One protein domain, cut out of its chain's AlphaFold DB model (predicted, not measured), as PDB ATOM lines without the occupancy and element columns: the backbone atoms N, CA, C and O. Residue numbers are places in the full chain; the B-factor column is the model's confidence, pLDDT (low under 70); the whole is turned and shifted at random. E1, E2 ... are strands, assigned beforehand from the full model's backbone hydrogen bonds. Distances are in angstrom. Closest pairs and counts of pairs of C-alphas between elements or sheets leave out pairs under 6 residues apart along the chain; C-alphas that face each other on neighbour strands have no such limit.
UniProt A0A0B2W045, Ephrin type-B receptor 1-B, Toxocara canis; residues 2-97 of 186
ATOM      1  N   ARG A   2      -6.395  45.159 -11.359       88.06
ATOM      2  CA  ARG A   2      -5.733  46.202 -10.556       88.06
ATOM      3  C   ARG A   2      -6.072  47.595 -11.080       88.06
ATOM      4  O   ARG A   2      -6.128  47.777 -12.293       88.06
ATOM      5  N   ASP A   3      -6.267  48.540 -10.164       87.19
ATOM      6  CA  ASP A   3      -6.511  49.945 -10.500       87.19
ATOM      7  C   ASP A   3      -5.275  50.578 -11.163       87.19
ATOM      8  O   ASP A   3      -4.145  50.404 -10.695       87.19
ATOM      9  N   CYS A   4      -5.471  51.302 -12.266       88.62
ATOM     10  CA  CYS A   4      -4.380  51.947 -12.994       88.62
ATOM     11  C   CYS A   4      -3.688  53.070 -12.200       88.62
ATOM     12  O   CYS A   4      -2.510  53.348 -12.445       88.62
ATOM     13  N   ASN A   5      -4.375  53.684 -11.235       86.69
ATOM     14  CA  ASN A   5      -3.819  54.724 -10.365       86.69
ATOM     15  C   ASN A   5      -2.789  54.169  -9.367       86.69
ATOM     16  O   ASN A   5      -1.986  54.918  -8.818       86.69
ATOM     17  N   GLU A   6      -2.759  52.849  -9.168       83.94
ATOM     18  CA  GLU A   6      -1.806  52.169  -8.283       83.94
ATOM     19  C   GLU A   6      -0.424  51.965  -8.924       83.94
ATOM     20  O   GLU A   6       0.481  51.411  -8.285       83.94
ATOM     21  N   PHE A   7      -0.254  52.341 -10.196       84.12
ATOM     22  CA  PHE A   7       1.021  52.227 -10.894       84.12
ATOM     23  C   PHE A   7       1.840  53.519 -10.769       84.12
ATOM     24  O   PHE A   7       1.334  54.607 -11.063       84.12
ATOM     25  N   PRO A   8       3.127  53.425 -10.386       81.56
ATOM     26  CA  PRO A   8       3.984  54.596 -10.257       81.56
ATOM     27  C   PRO A   8       4.150  55.300 -11.610       81.56
ATOM     28  O   PRO A   8       4.379  54.660 -12.635       81.56
ATOM     29  N   GLY A   9       4.050  56.633 -11.607       78.56
ATOM     30  CA  GLY A   9       4.245  57.456 -12.804       78.56
ATOM     31  C   GLY A   9       3.013  57.627 -13.699       78.56
ATOM     32  O   GLY A   9       3.179  58.068 -14.834       78.56
ATOM     33  N   ASN A  10       1.800  57.325 -13.209       65.88
ATOM     34  CA  ASN A  10       0.537  57.425 -13.956       65.88
ATOM     35  C   ASN A  10       0.627  56.689 -15.296       65.88
ATOM     36  O   ASN A  10       0.762  57.313 -16.352       65.88
ATOM     37  N   ALA A  11       0.573  55.357 -15.251       80.75
ATOM     38  CA  ALA A  11       0.679  54.496 -16.424       80.75
ATOM     39  C   ALA A  11      -0.420  54.814 -17.462       80.75
ATOM     40  O   ALA A  11      -1.487  54.211 -17.469       80.75
ATOM     41  N   ARG A  12      -0.160  55.760 -18.375       80.44
ATOM     42  CA  ARG A  12      -1.142  56.257 -19.360       80.44
ATOM     43  C   ARG A  12      -1.605  55.191 -20.355       80.44
ATOM     44  O   ARG A  12      -2.671  55.322 -20.953       80.44
ATOM     45  N   SER A  13      -0.798  54.151 -20.552       88.31
ATOM     46  CA  SER A  13      -1.133  52.990 -21.379       88.31
ATOM     47  C   SER A  13      -1.978  51.948 -20.643       88.31
ATOM     48  O   SER A  13      -2.568  51.100 -21.310       88.31
ATOM     49  N   CYS A  14      -2.067  52.020 -19.310       90.25
ATOM     50  CA  CYS A  14      -2.793  51.055 -18.497       90.25
ATOM     51  C   CYS A  14      -4.278  51.022 -18.872       90.25
ATOM     52  O   CYS A  14      -4.902  52.053 -19.163       90.25
ATOM     53  N   LYS A  15      -4.836  49.812 -18.892       92.00
ATOM     54  CA  LYS A  15      -6.259  49.551 -19.102       92.00
ATOM     55  C   LYS A  15      -6.836  48.792 -17.915       92.00
ATOM     56  O   LYS A  15      -6.139  48.088 -17.198       92.00
ATOM     57  N   GLU A  16      -8.144  48.908 -17.746       90.25
ATOM     58  CA  GLU A  16      -8.909  48.228 -16.686       90.25
ATOM     59  C   GLU A  16     -10.052  47.415 -17.297       90.25
ATOM     60  O   GLU A  16     -11.127  47.237 -16.724       90.25
ATOM     61  N   THR A  17      -9.823  46.995 -18.538       93.31
ATOM     62  CA  THR A  17     -10.766  46.239 -19.345       93.31
ATOM     63  C   THR A  17     -10.006  45.276 -20.235       93.31
ATOM     64  O   THR A  17      -8.973  45.660 -20.790       93.31
ATOM     65  N   PHE A  18     -10.578  44.107 -20.484       94.94
ATOM     66  CA  PHE A  18     -10.152  43.214 -21.560       94.94
ATOM     67  C   PHE A  18     -11.334  42.933 -22.488       94.94
ATOM     68  O   PHE A  18     -12.483  43.218 -22.152       94.94
ATOM     69  N   ARG A  19     -11.067  42.427 -23.688       95.50
ATOM     70  CA  ARG A  19     -12.123  42.064 -24.643       95.50
ATOM     71  C   ARG A  19     -12.302  40.555 -24.668       95.50
ATOM     72  O   ARG A  19     -11.311  39.830 -24.732       95.50
ATOM     73  N   LEU A  20     -13.552  40.113 -24.628       96.12
ATOM     74  CA  LEU A  20     -13.941  38.728 -24.844       96.12
ATOM     75  C   LEU A  20     -14.412  38.580 -26.288       96.12
ATOM     76  O   LEU A  20     -15.301  39.308 -26.730       96.12
ATOM     77  N   TYR A  21     -13.813  37.639 -27.001       95.56
ATOM     78  CA  TYR A  21     -14.155  37.297 -28.372       95.56
ATOM     79  C   TYR A  21     -14.646  35.855 -28.464       95.56
ATOM     80  O   TYR A  21     -14.257  35.019 -27.644       95.56
ATOM     81  N   ALA A  22     -15.442  35.560 -29.488       95.00
ATOM     82  CA  ALA A  22     -15.759  34.198 -29.891       95.00
ATOM     83  C   ALA A  22     -15.654  34.012 -31.401       95.00
ATOM     84  O   ALA A  22     -15.800  34.950 -32.177       95.00
ATOM     85  N   THR A  23     -15.407  32.779 -31.814       93.75
ATOM     86  CA  THR A  23     -15.553  32.351 -33.202       93.75
ATOM     87  C   THR A  23     -16.128  30.947 -33.233       93.75
ATOM     88  O   THR A  23     -15.989  30.185 -32.272       93.75
ATOM     89  N   GLN A  24     -16.807  30.613 -34.321       93.56
ATOM     90  CA  GLN A  24     -17.491  29.342 -34.479       93.56
ATOM     91  C   GLN A  24     -16.992  28.643 -35.736       93.56
ATOM     92  O   GLN A  24     -16.875  29.275 -36.790       93.56
ATOM     93  N   VAL A  25     -16.800  27.328 -35.660       92.75
ATOM     94  CA  VAL A  25     -16.331  26.497 -36.779       92.75
ATOM     95  C   VAL A  25     -17.280  25.331 -37.041       92.75
ATOM     96  O   VAL A  25     -17.961  24.855 -36.126       92.75
ATOM     97  N   SER A  26     -17.332  24.883 -38.295       92.50
ATOM     98  CA  SER A  26     -18.106  23.706 -38.715       92.50
ATOM     99  C   SER A  26     -17.202  22.625 -39.306       92.50
ATOM    100  O   SER A  26     -16.291  22.905 -40.086       92.50
ATOM    101  N   GLY A  27     -17.485  21.362 -38.992       87.69
ATOM    102  CA  GLY A  27     -16.774  20.215 -39.559       87.69
ATOM    103  C   GLY A  27     -15.261  20.215 -39.290       87.69
ATOM    104  O   GLY A  27     -14.831  20.022 -38.159       87.69
ATOM    105  N   LYS A  28     -14.453  20.348 -40.354       83.38
ATOM    106  CA  LYS A  28     -12.973  20.299 -40.314       83.38
ATOM    107  C   LYS A  28     -12.313  21.675 -40.462       83.38
ATOM    108  O   LYS A  28     -11.140  21.752 -40.805       83.38
ATOM    109  N   GLU A  29     -13.079  22.749 -40.308       85.88
ATOM    110  CA  GLU A  29     -12.538  24.106 -40.332       85.88
ATOM    111  C   GLU A  29     -11.598  24.297 -39.130       85.88
ATOM    112  O   GLU A  29     -12.001  24.130 -37.978       85.88
ATOM    113  N   GLU A  30     -10.329  24.590 -39.409       80.06
ATOM    114  CA  GLU A  30      -9.318  24.863 -38.389       80.06
ATOM    115  C   GLU A  30      -9.224  26.366 -38.138       80.06
ATOM    116  O   GLU A  30      -9.301  27.181 -39.062       80.06
ATOM    117  N   ILE A  31      -9.038  26.740 -36.873       80.12
ATOM    118  CA  ILE A  31      -8.764  28.129 -36.521       80.12
ATOM    119  C   ILE A  31      -7.314  28.425 -36.868       80.12
ATOM    120  O   ILE A  31      -6.411  27.703 -36.457       80.12
ATOM    121  N   SER A  32      -7.103  29.511 -37.609       80.12
ATOM    122  CA  SER A  32      -5.768  30.026 -37.892       80.12
ATOM    123  C   SER A  32      -5.017  30.337 -36.596       80.12
ATOM    124  O   SER A  32      -5.525  31.062 -35.740       80.12
ATOM    125  N   ASP A  33      -3.768  29.879 -36.499       76.81
ATOM    126  CA  ASP A  33      -2.855  30.249 -35.408       76.81
ATOM    127  C   ASP A  33      -2.554  31.761 -35.382       76.81
ATOM    128  O   ASP A  33      -2.130  32.313 -34.365       76.81
ATOM    129  N   SER A  34      -2.773  32.456 -36.504       80.25
ATOM    130  CA  SER A  34      -2.605  33.904 -36.600       80.25
ATOM    131  C   SER A  34      -3.876  34.636 -36.175       80.25
ATOM    132  O   SER A  34      -4.943  34.445 -36.759       80.25
ATOM    133  N   TRP A  35      -3.740  35.563 -35.222       81.12
ATOM    134  CA  TRP A  35      -4.833  36.437 -34.796       81.12
ATOM    135  C   TRP A  35      -5.295  37.355 -35.932       81.12
ATOM    136  O   TRP A  35      -4.574  38.265 -36.349       81.12
ATOM    137  N   ASP A  36      -6.534  37.168 -36.376       82.06
ATOM    138  CA  ASP A  36      -7.192  38.023 -37.356       82.06
ATOM    139  C   ASP A  36      -8.559  38.468 -36.835       82.06
ATOM    140  O   ASP A  36      -9.502  37.687 -36.773       82.06
ATOM    141  N   LYS A  37      -8.686  39.759 -36.507       75.00
ATOM    142  CA  LYS A  37      -9.914  40.341 -35.941       75.00
ATOM    143  C   LYS A  37     -11.152  40.159 -36.822       75.00
ATOM    144  O   LYS A  37     -12.249  40.319 -36.306       75.00
ATOM    145  N   THR A  38     -11.000  39.884 -38.116       80.50
ATOM    146  CA  THR A  38     -12.141  39.701 -39.026       80.50
ATOM    147  C   THR A  38     -12.868  38.369 -38.825       80.50
ATOM    148  O   THR A  38     -14.041  38.271 -39.166       80.50
ATOM    149  N   HIS A  39     -12.206  37.381 -38.214       85.75
ATOM    150  CA  HIS A  39     -12.751  36.043 -37.959       85.75
ATOM    151  C   HIS A  39     -13.289  35.859 -36.530       85.75
ATOM    152  O   HIS A  39     -13.743  34.770 -36.178       85.75
ATOM    153  N   TRP A  40     -13.218  36.901 -35.696       92.19
ATOM    154  CA  TRP A  40     -13.606  36.856 -34.288       92.19
ATOM    155  C   TRP A  40     -14.690  37.889 -33.984       92.19
ATOM    156  O   TRP A  40     -14.481  39.094 -34.129       92.19
ATOM    157  N   ASP A  41     -15.813  37.417 -33.458       93.81
ATOM    158  CA  ASP A  41     -16.902  38.253 -32.977       93.81
ATOM    159  C   ASP A  41     -16.542  38.829 -31.610       93.81
ATOM    160  O   ASP A  41     -16.191  38.098 -30.680       93.81
ATOM    161  N   LEU A  42     -16.638  40.150 -31.462       94.69
ATOM    162  CA  LEU A  42     -16.524  40.785 -30.153       94.69
ATOM    163  C   LEU A  42     -17.801  40.499 -29.352       94.69
ATOM    164  O   LEU A  42     -18.858  41.019 -29.698       94.69
ATOM    165  N   ILE A  43     -17.688  39.727 -28.268       95.06
ATOM    166  CA  ILE A  43     -18.801  39.481 -27.340       95.06
ATOM    167  C   ILE A  43     -19.010  40.707 -26.461       95.06
ATOM    168  O   ILE A  43     -20.098  41.273 -26.429       95.06
ATOM    169  N   ASP A  44     -17.968  41.108 -25.729       95.06
ATOM    170  CA  ASP A  44     -18.030  42.279 -24.859       95.06
ATOM    171  C   ASP A  44     -16.632  42.787 -24.473       95.06
ATOM    172  O   ASP A  44     -15.615  42.092 -24.591       95.06
ATOM    173  N   ARG A  45     -16.580  44.019 -23.969       95.50
ATOM    174  CA  ARG A  45     -15.439  44.575 -23.248       95.50
ATOM    175  C   ARG A  45     -15.700  44.485 -21.745       95.50
ATOM    176  O   ARG A  45     -16.356  45.345 -21.166       95.50
ATOM    177  N   ILE A  46     -15.102  43.480 -21.124       94.81
ATOM    178  CA  ILE A  46     -15.258  43.165 -19.708       94.81
ATOM    179  C   ILE A  46     -14.467  44.149 -18.842       94.81
ATOM    180  O   ILE A  46     -13.303  44.438 -19.133       94.81
ATOM    181  N   THR A  47     -15.081  44.630 -17.762       91.44
ATOM    182  CA  THR A  47     -14.454  45.484 -16.742       91.44
ATOM    183  C   THR A  47     -14.685  44.916 -15.338       91.44
ATOM    184  O   THR A  47     -15.165  43.795 -15.189       91.44
ATOM    185  N   ALA A  48     -14.241  45.638 -14.314       86.75
ATOM    186  CA  ALA A  48     -14.387  45.261 -12.918       86.75
ATOM    187  C   ALA A  48     -15.518  46.071 -12.263       86.75
ATOM    188  O   ALA A  48     -15.251  47.074 -11.595       86.75
ATOM    189  N   ASP A  49     -16.766  45.644 -12.477       77.50
ATOM    190  CA  ASP A  49     -17.967  46.353 -12.009       77.50
ATOM    191  C   ASP A  49     -18.094  46.367 -10.479       77.50
ATOM    192  O   ASP A  49     -18.578  47.335  -9.896       77.50
ATOM    193  N   THR A  50     -17.614  45.316  -9.809       74.38
ATOM    194  CA  THR A  50     -17.715  45.171  -8.343       74.38
ATOM    195  C   THR A  50     -16.571  45.836  -7.575       74.38
ATOM    196  O   THR A  50     -16.606  45.887  -6.348       74.38
ATOM    197  N   GLY A  51     -15.563  46.353  -8.281       75.19
ATOM    198  CA  GLY A  51     -14.424  47.040  -7.681       75.19
ATOM    199  C   GLY A  51     -13.074  46.533  -8.177       75.19
ATOM    200  O   GLY A  51     -12.925  45.420  -8.697       75.19
ATOM    201  N   ARG A  52     -12.060  47.382  -8.017       79.06
ATOM    202  CA  ARG A  52     -10.679  47.114  -8.428       79.06
ATOM    203  C   ARG A  52      -9.839  46.772  -7.212       79.06
ATOM    204  O   ARG A  52     -10.075  47.250  -6.115       79.06
ATOM    205  N   HIS A  53      -8.814  45.963  -7.430       79.44
ATOM    206  CA  HIS A  53      -7.831  45.695  -6.398       79.44
ATOM    207  C   HIS A  53      -6.937  46.932  -6.198       79.44
ATOM    208  O   HIS A  53      -6.160  47.273  -7.097       79.44
ATOM    209  N   SER A  54      -7.001  47.539  -5.011       74.94
ATOM    210  CA  SER A  54      -6.113  48.613  -4.541       74.94
ATOM    211  C   SER A  54      -5.234  48.116  -3.389       74.94
ATOM    212  O   SER A  54      -5.645  47.259  -2.609       74.94
ATOM    213  N   LYS A  55      -4.009  48.642  -3.263       71.44
ATOM    214  CA  LYS A  55      -3.120  48.340  -2.127       71.44
ATOM    215  C   LYS A  55      -3.632  48.940  -0.810       71.44
ATOM    216  O   LYS A  55      -3.207  48.507   0.259       71.44
ATOM    217  N   HIS A  56      -4.496  49.951  -0.888       68.62
ATOM    218  CA  HIS A  56      -4.987  50.714   0.257       68.62
ATOM    219  C   HIS A  56      -6.288  50.165   0.857       68.62
ATOM    220  O   HIS A  56      -6.663  50.577   1.953       68.62
ATOM    221  N   GLU A  57      -6.942  49.208   0.194       65.25
ATOM    222  CA  GLU A  57      -8.144  48.545   0.701       65.25
ATOM    223  C   GLU A  57      -7.802  47.161   1.266       65.25
ATOM    224  O   GLU A  57      -7.286  46.285   0.576       65.25
ATOM    225  N   SER A  58      -8.075  46.970   2.560       58.09
ATOM    226  CA  SER A  58      -7.777  45.740   3.306       58.09
ATOM    227  C   SER A  58      -8.848  44.651   3.173       58.09
ATOM    228  O   SER A  58      -8.724  43.596   3.794       58.09
ATOM    229  N   SER A  59      -9.930  44.898   2.432       55.19
ATOM    230  CA  SER A  59     -10.950  43.884   2.161       55.19
ATOM    231  C   SER A  59     -10.481  42.957   1.043       55.19
ATOM    232  O   SER A  59      -9.849  43.407   0.094       55.19
ATOM    233  N   ALA A  60     -10.779  41.662   1.190       57.19
ATOM    234  CA  ALA A  60     -10.444  40.578   0.266       57.19
ATOM    235  C   ALA A  60     -10.377  41.027  -1.203       57.19
ATOM    236  O   ALA A  60     -11.286  41.710  -1.669       57.19
ATOM    237  N   ALA A  61      -9.311  40.628  -1.911       61.62
ATOM    238  CA  ALA A  61      -9.094  40.946  -3.321       61.62
ATOM    239  C   ALA A  61     -10.420  40.938  -4.098       61.62
ATOM    240  O   ALA A  61     -11.082  39.904  -4.134       61.62
ATOM    241  N   ALA A  62     -10.815  42.078  -4.673       72.00
ATOM    242  CA  ALA A  62     -12.087  42.210  -5.379       72.00
ATOM    243  C   ALA A  62     -12.165  41.206  -6.548       72.00
ATOM    244  O   ALA A  62     -11.608  41.421  -7.634       72.00
ATOM    245  N   VAL A  63     -12.823  40.069  -6.302       84.56
ATOM    246  CA  VAL A  63     -13.095  39.034  -7.301       84.56
ATOM    247  C   VAL A  63     -14.349  39.452  -8.048       84.56
ATOM    248  O   VAL A  63     -15.442  39.452  -7.493       84.56
ATOM    249  N   ASN A  64     -14.171  39.813  -9.315       87.81
ATOM    250  CA  ASN A  64     -15.268  40.204 -10.187       87.81
ATOM    251  C   ASN A  64     -15.823  38.958 -10.882       87.81
ATOM    252  O   ASN A  64     -15.048  38.108 -11.331       87.81
ATOM    253  N   GLN A  65     -17.147  38.863 -10.982       91.12
ATOM    254  CA  GLN A  65     -17.827  37.798 -11.707       91.12
ATOM    255  C   GLN A  65     -18.674  38.410 -12.817       91.12
ATOM    256  O   GLN A  65     -19.610  39.154 -12.554       91.12
ATOM    257  N   GLU A  66     -18.350  38.048 -14.052       91.75
ATOM    258  CA  GLU A  66     -18.984  38.585 -15.250       91.75
ATOM    259  C   GLU A  66     -19.596  37.437 -16.044       91.75
ATOM    260  O   GLU A  66     -18.930  36.437 -16.320       91.75
ATOM    261  N   VAL A  67     -20.877  37.568 -16.391       90.94
ATOM    262  CA  VAL A  67     -21.624  36.571 -17.170       90.94
ATOM    263  C   VAL A  67     -22.047  37.210 -18.484       90.94
ATOM    264  O   VAL A  67     -22.602  38.308 -18.484       90.94
ATOM    265  N   ARG A  68     -21.774  36.532 -19.601       91.38
ATOM    266  CA  ARG A  68     -22.169  36.952 -20.951       91.38
ATOM    267  C   ARG A  68     -22.713  35.762 -21.729       91.38
ATOM    268  O   ARG A  68     -22.245  34.641 -21.550       91.38
ATOM    269  N   SER A  69     -23.695  36.027 -22.580       88.69
ATOM    270  CA  SER A  69     -24.311  35.049 -23.475       88.69
ATOM    271  C   SER A  69     -23.797  35.228 -24.900       88.69
ATOM    272  O   SER A  69     -23.531  36.348 -25.333       88.69
ATOM    273  N   TYR A  70     -23.693  34.127 -25.640       91.38
ATOM    274  CA  TYR A  70     -23.340  34.128 -27.057       91.38
ATOM    275  C   TYR A  70     -24.112  33.016 -27.774       91.38
ATOM    276  O   TYR A  70     -24.150  31.881 -27.297       91.38
ATOM    277  N   THR A  71     -24.751  33.347 -28.896       90.00
ATOM    278  CA  THR A  71     -25.588  32.404 -29.648       90.00
ATOM    279  C   THR A  71     -24.721  31.475 -30.487       90.00
ATOM    280  O   THR A  71     -24.026  31.913 -31.404       90.00
ATOM    281  N   VAL A  72     -24.800  30.176 -30.200       90.00
ATOM    282  CA  VAL A  72     -24.069  29.140 -30.936       90.00
ATOM    283  C   VAL A  72     -24.949  28.576 -32.052       90.00
ATOM    284  O   VAL A  72     -26.069  28.132 -31.806       90.00
ATOM    285  N   THR A  73     -24.443  28.608 -33.282       90.06
ATOM    286  CA  THR A  73     -25.113  28.137 -34.504       90.06
ATOM    287  C   THR A  73     -24.296  27.105 -35.286       90.06
ATOM    288  O   THR A  73     -24.856  26.463 -36.175       90.06
ATOM    289  N   LYS A  74     -23.004  26.921 -34.966       92.88
ATOM    290  CA  LYS A  74     -22.137  25.891 -35.566       92.88
ATOM    291  C   LYS A  74     -21.740  24.797 -34.562       92.88
ATOM    292  O   LYS A  74     -22.152  24.817 -33.405       92.88
ATOM    293  N   ASP A  75     -20.928  23.847 -35.026       91.69
ATOM    294  CA  ASP A  75     -20.576  22.617 -34.303       91.69
ATOM    295  C   ASP A  75     -19.669  22.867 -33.091       91.69
ATOM    296  O   ASP A  75     -19.755  22.156 -32.090       91.69
ATOM    297  N   ALA A  76     -18.791  23.869 -33.175       91.38
ATOM    298  CA  ALA A  76     -17.877  24.226 -32.099       91.38
ATOM    299  C   ALA A  76     -17.694  25.741 -31.995       91.38
ATOM    300  O   ALA A  76     -17.751  26.466 -32.990       91.38
ATOM    301  N   VAL A  77     -17.427  26.202 -30.771       92.81
ATOM    302  CA  VAL A  77     -17.139  27.600 -30.446       92.81
ATOM    303  C   VAL A  77     -15.818  27.692 -29.692       92.81
ATOM    304  O   VAL A  77     -15.537  26.893 -28.800       92.81
ATOM    305  N   TYR A  78     -15.021  28.690 -30.045       92.75
ATOM    306  CA  TYR A  78     -13.773  29.026 -29.378       92.75
ATOM    307  C   TYR A  78     -13.888  30.424 -28.798       92.75
ATOM    308  O   TYR A  78     -14.404  31.328 -29.451       92.75
ATOM    309  N   PHE A  79     -13.387  30.600 -27.578       94.31
ATOM    310  CA  PHE A  79     -13.377  31.883 -26.885       94.31
ATOM    311  C   PHE A  79     -11.948  32.399 -26.763       94.31
ATOM    312  O   PHE A  79     -11.032  31.631 -26.467       94.31
ATOM    313  N   ALA A  80     -11.766  33.705 -26.943       93.69
ATOM    314  CA  ALA A  80     -10.474  34.358 -26.790       93.69
ATOM    315  C   ALA A  80     -10.565  35.577 -25.871       93.69
ATOM    316  O   ALA A  80     -11.493  36.385 -25.944       93.69
ATOM    317  N   PHE A  81      -9.552  35.721 -25.023       94.75
ATOM    318  CA  PHE A  81      -9.395  36.837 -24.101       94.75
ATOM    319  C   PHE A  81      -8.279  37.729 -24.629       94.75
ATOM    320  O   PHE A  81      -7.113  37.343 -24.625       94.75
ATOM    321  N   HIS A  82      -8.634  38.918 -25.102       93.56
ATOM    322  CA  HIS A  82      -7.671  39.864 -25.647       93.56
ATOM    323  C   HIS A  82      -7.439  41.006 -24.660       93.56
ATOM    324  O   HIS A  82      -8.276  41.907 -24.503       93.56
ATOM    325  N   ASP A  83      -6.258  41.009 -24.051       93.69
ATOM    326  CA  ASP A  83      -5.767  42.121 -23.249       93.69
ATOM    327  C   ASP A  83      -4.944  43.105 -24.100       93.69
ATOM    328  O   ASP A  83      -4.182  42.718 -24.980       93.69
ATOM    329  N   SER A  84      -5.120  44.401 -23.851       92.25
ATOM    330  CA  SER A  84      -4.389  45.485 -24.521       92.25
ATOM    331  C   SER A  84      -3.557  46.335 -23.554       92.25
ATOM    332  O   SER A  84      -3.289  47.497 -23.857       92.25
ATOM    333  N   GLY A  85      -3.195  45.791 -22.388       91.94
ATOM    334  CA  GLY A  85      -2.364  46.469 -21.389       91.94
ATOM    335  C   GLY A  85      -3.035  46.635 -20.025       91.94
ATOM    336  O   GLY A  85      -2.801  47.641 -19.351       91.94
ATOM    337  N   ALA A  86      -3.899  45.702 -19.634       92.12
ATOM    338  CA  ALA A  86      -4.526  45.667 -18.324       92.12
ATOM    339  C   ALA A  86      -3.779  44.733 -17.366       92.12
ATOM    340  O   ALA A  86      -3.274  43.678 -17.735       92.12
ATOM    341  N   CYS A  87      -3.745  45.090 -16.082       90.94
ATOM    342  CA  CYS A  87      -3.221  44.201 -15.048       90.94
ATOM    343  C   CYS A  87      -4.360  43.337 -14.492       90.94
ATOM    344  O   CYS A  87      -5.110  43.741 -13.590       90.94
ATOM    345  N   ILE A  88      -4.527  42.153 -15.079       90.75
ATOM    346  CA  ILE A  88      -5.639  41.241 -14.801       90.75
ATOM    347  C   ILE A  88      -5.150  39.839 -14.435       90.75
ATOM    348  O   ILE A  88      -4.060  39.413 -14.807       90.75
ATOM    349  N   SER A  89      -5.991  39.107 -13.711       91.12
ATOM    350  CA  SER A  89      -5.818  37.679 -13.457       91.12
ATOM    351  C   SER A  89      -7.171  37.011 -13.638       91.12
ATOM    352  O   SER A  89      -8.143  37.410 -12.995       91.12
ATOM    353  N   ILE A  90      -7.239  36.040 -14.545       92.69
ATOM    354  CA  ILE A  90      -8.440  35.240 -14.788       92.69
ATOM    355  C   ILE A  90      -8.364  34.034 -13.854       92.69
ATOM    356  O   ILE A  90      -7.462  33.214 -13.982       92.69
ATOM    357  N   LEU A  91      -9.278  33.957 -12.885       92.56
ATOM    358  CA  LEU A  91      -9.257  32.909 -11.856       92.56
ATOM    359  C   LEU A  91     -10.039  31.660 -12.271       92.56
ATOM    360  O   LEU A  91      -9.651  30.546 -11.937       92.56
ATOM    361  N   ASN A  92     -11.161  31.849 -12.968       94.56
ATOM    362  CA  ASN A  92     -12.041  30.772 -13.402       94.56
ATOM    363  C   ASN A  92     -12.783  31.198 -14.673       94.56
ATOM    364  O   ASN A  92     -13.262  32.329 -14.761       94.56
ATOM    365  N   VAL A  93     -12.896  30.280 -15.629       95.62
ATOM    366  CA  VAL A  93     -13.740  30.418 -16.815       95.62
ATOM    367  C   VAL A  93     -14.701  29.238 -16.822       95.62
ATOM    368  O   VAL A  93     -14.284  28.088 -16.950       95.62
ATOM    369  N   LYS A  94     -15.997  29.527 -16.691       95.81
ATOM    370  CA  LYS A  94     -17.062  28.527 -16.755       95.81
ATOM    371  C   LYS A  94     -17.919  28.788 -17.987       95.81
ATOM    372  O   LYS A  94     -18.610  29.799 -18.048       95.81
ATOM    373  N   ILE A  95     -17.894  27.853 -18.929       93.94
ATOM    374  CA  ILE A  95     -18.766  27.849 -20.106       93.94
ATOM    375  C   ILE A  95     -19.901  26.867 -19.814       93.94
ATOM    376  O   ILE A  95     -19.651  25.738 -19.394       93.94
ATOM    377  N   PHE A  96     -21.143  27.309 -19.979       92.38
ATOM    378  CA  PHE A  96     -22.327  26.497 -19.716       92.38
ATOM    379  C   PHE A  96     -23.488  26.936 -20.609       92.38
ATOM    380  O   PHE A  96     -23.470  28.027 -21.174       92.38
ATOM    381  N   TYR A  97     -24.490  26.073 -20.714       92.00
ATOM    382  CA  TYR A  97     -25.788  26.370 -21.305       92.00
ATOM    383  C   TYR A  97     -26.871  25.878 -20.347       92.00
ATOM    384  O   TYR A  97     -26.637  24.949 -19.569       92.00
TER     385      TYR A  97
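AT A GLANCE: This is residues 2 to 97 of the 186 residues of the protein "Ephrin type-B receptor 1-B" of Toxocara canis (UniProt A0A0B2W045). There is little regular structure here: a narrow sheet of three antiparallel strands, order E2 - E1 - E3, amid long loops, with residues 26 to 40 looping beyond one end and residues 53 to 61 reaching out past the other. The 96 printed residues have no named helix and strands E1, E2, E3 in chain order; the class is all strand, with 21 residues in named elements. The whole is loose, radius of gyration of the C-alphas 16.3 A, and only just flat, spanning 51 by 29 by 16 A.

IN THESE COORDINATES: Pass residues 2 to 17 and find C-alpha 18 at (-10.152, 43.214, -21.560), where E1, residues 18 to 25, begins its 23.4 A run. E2 is residues 41 to 46, 14.2 A. E3, residues 76 to 82, runs 19.8 A to C-alpha 82 at (-7.671, 39.864, -25.647).

HOW THE PARTS SIT: E1 is the inner strand. Hairpin partner E2 is antiparallel to it at 155 degrees; look at N 46 and O 18, 2.8 A. E3 is antiparallel to E1 at 158 degrees, with N 21 and O 80 at 2.8 A. E2 and E3 are apart.

THE WHOLE: The farthest C-alphas, Gly 27 and His 56, are 51.5 A apart. Both links are long, and the printed part has no cut. Confidence is under 70 at residue 10 and residues 56 to 61.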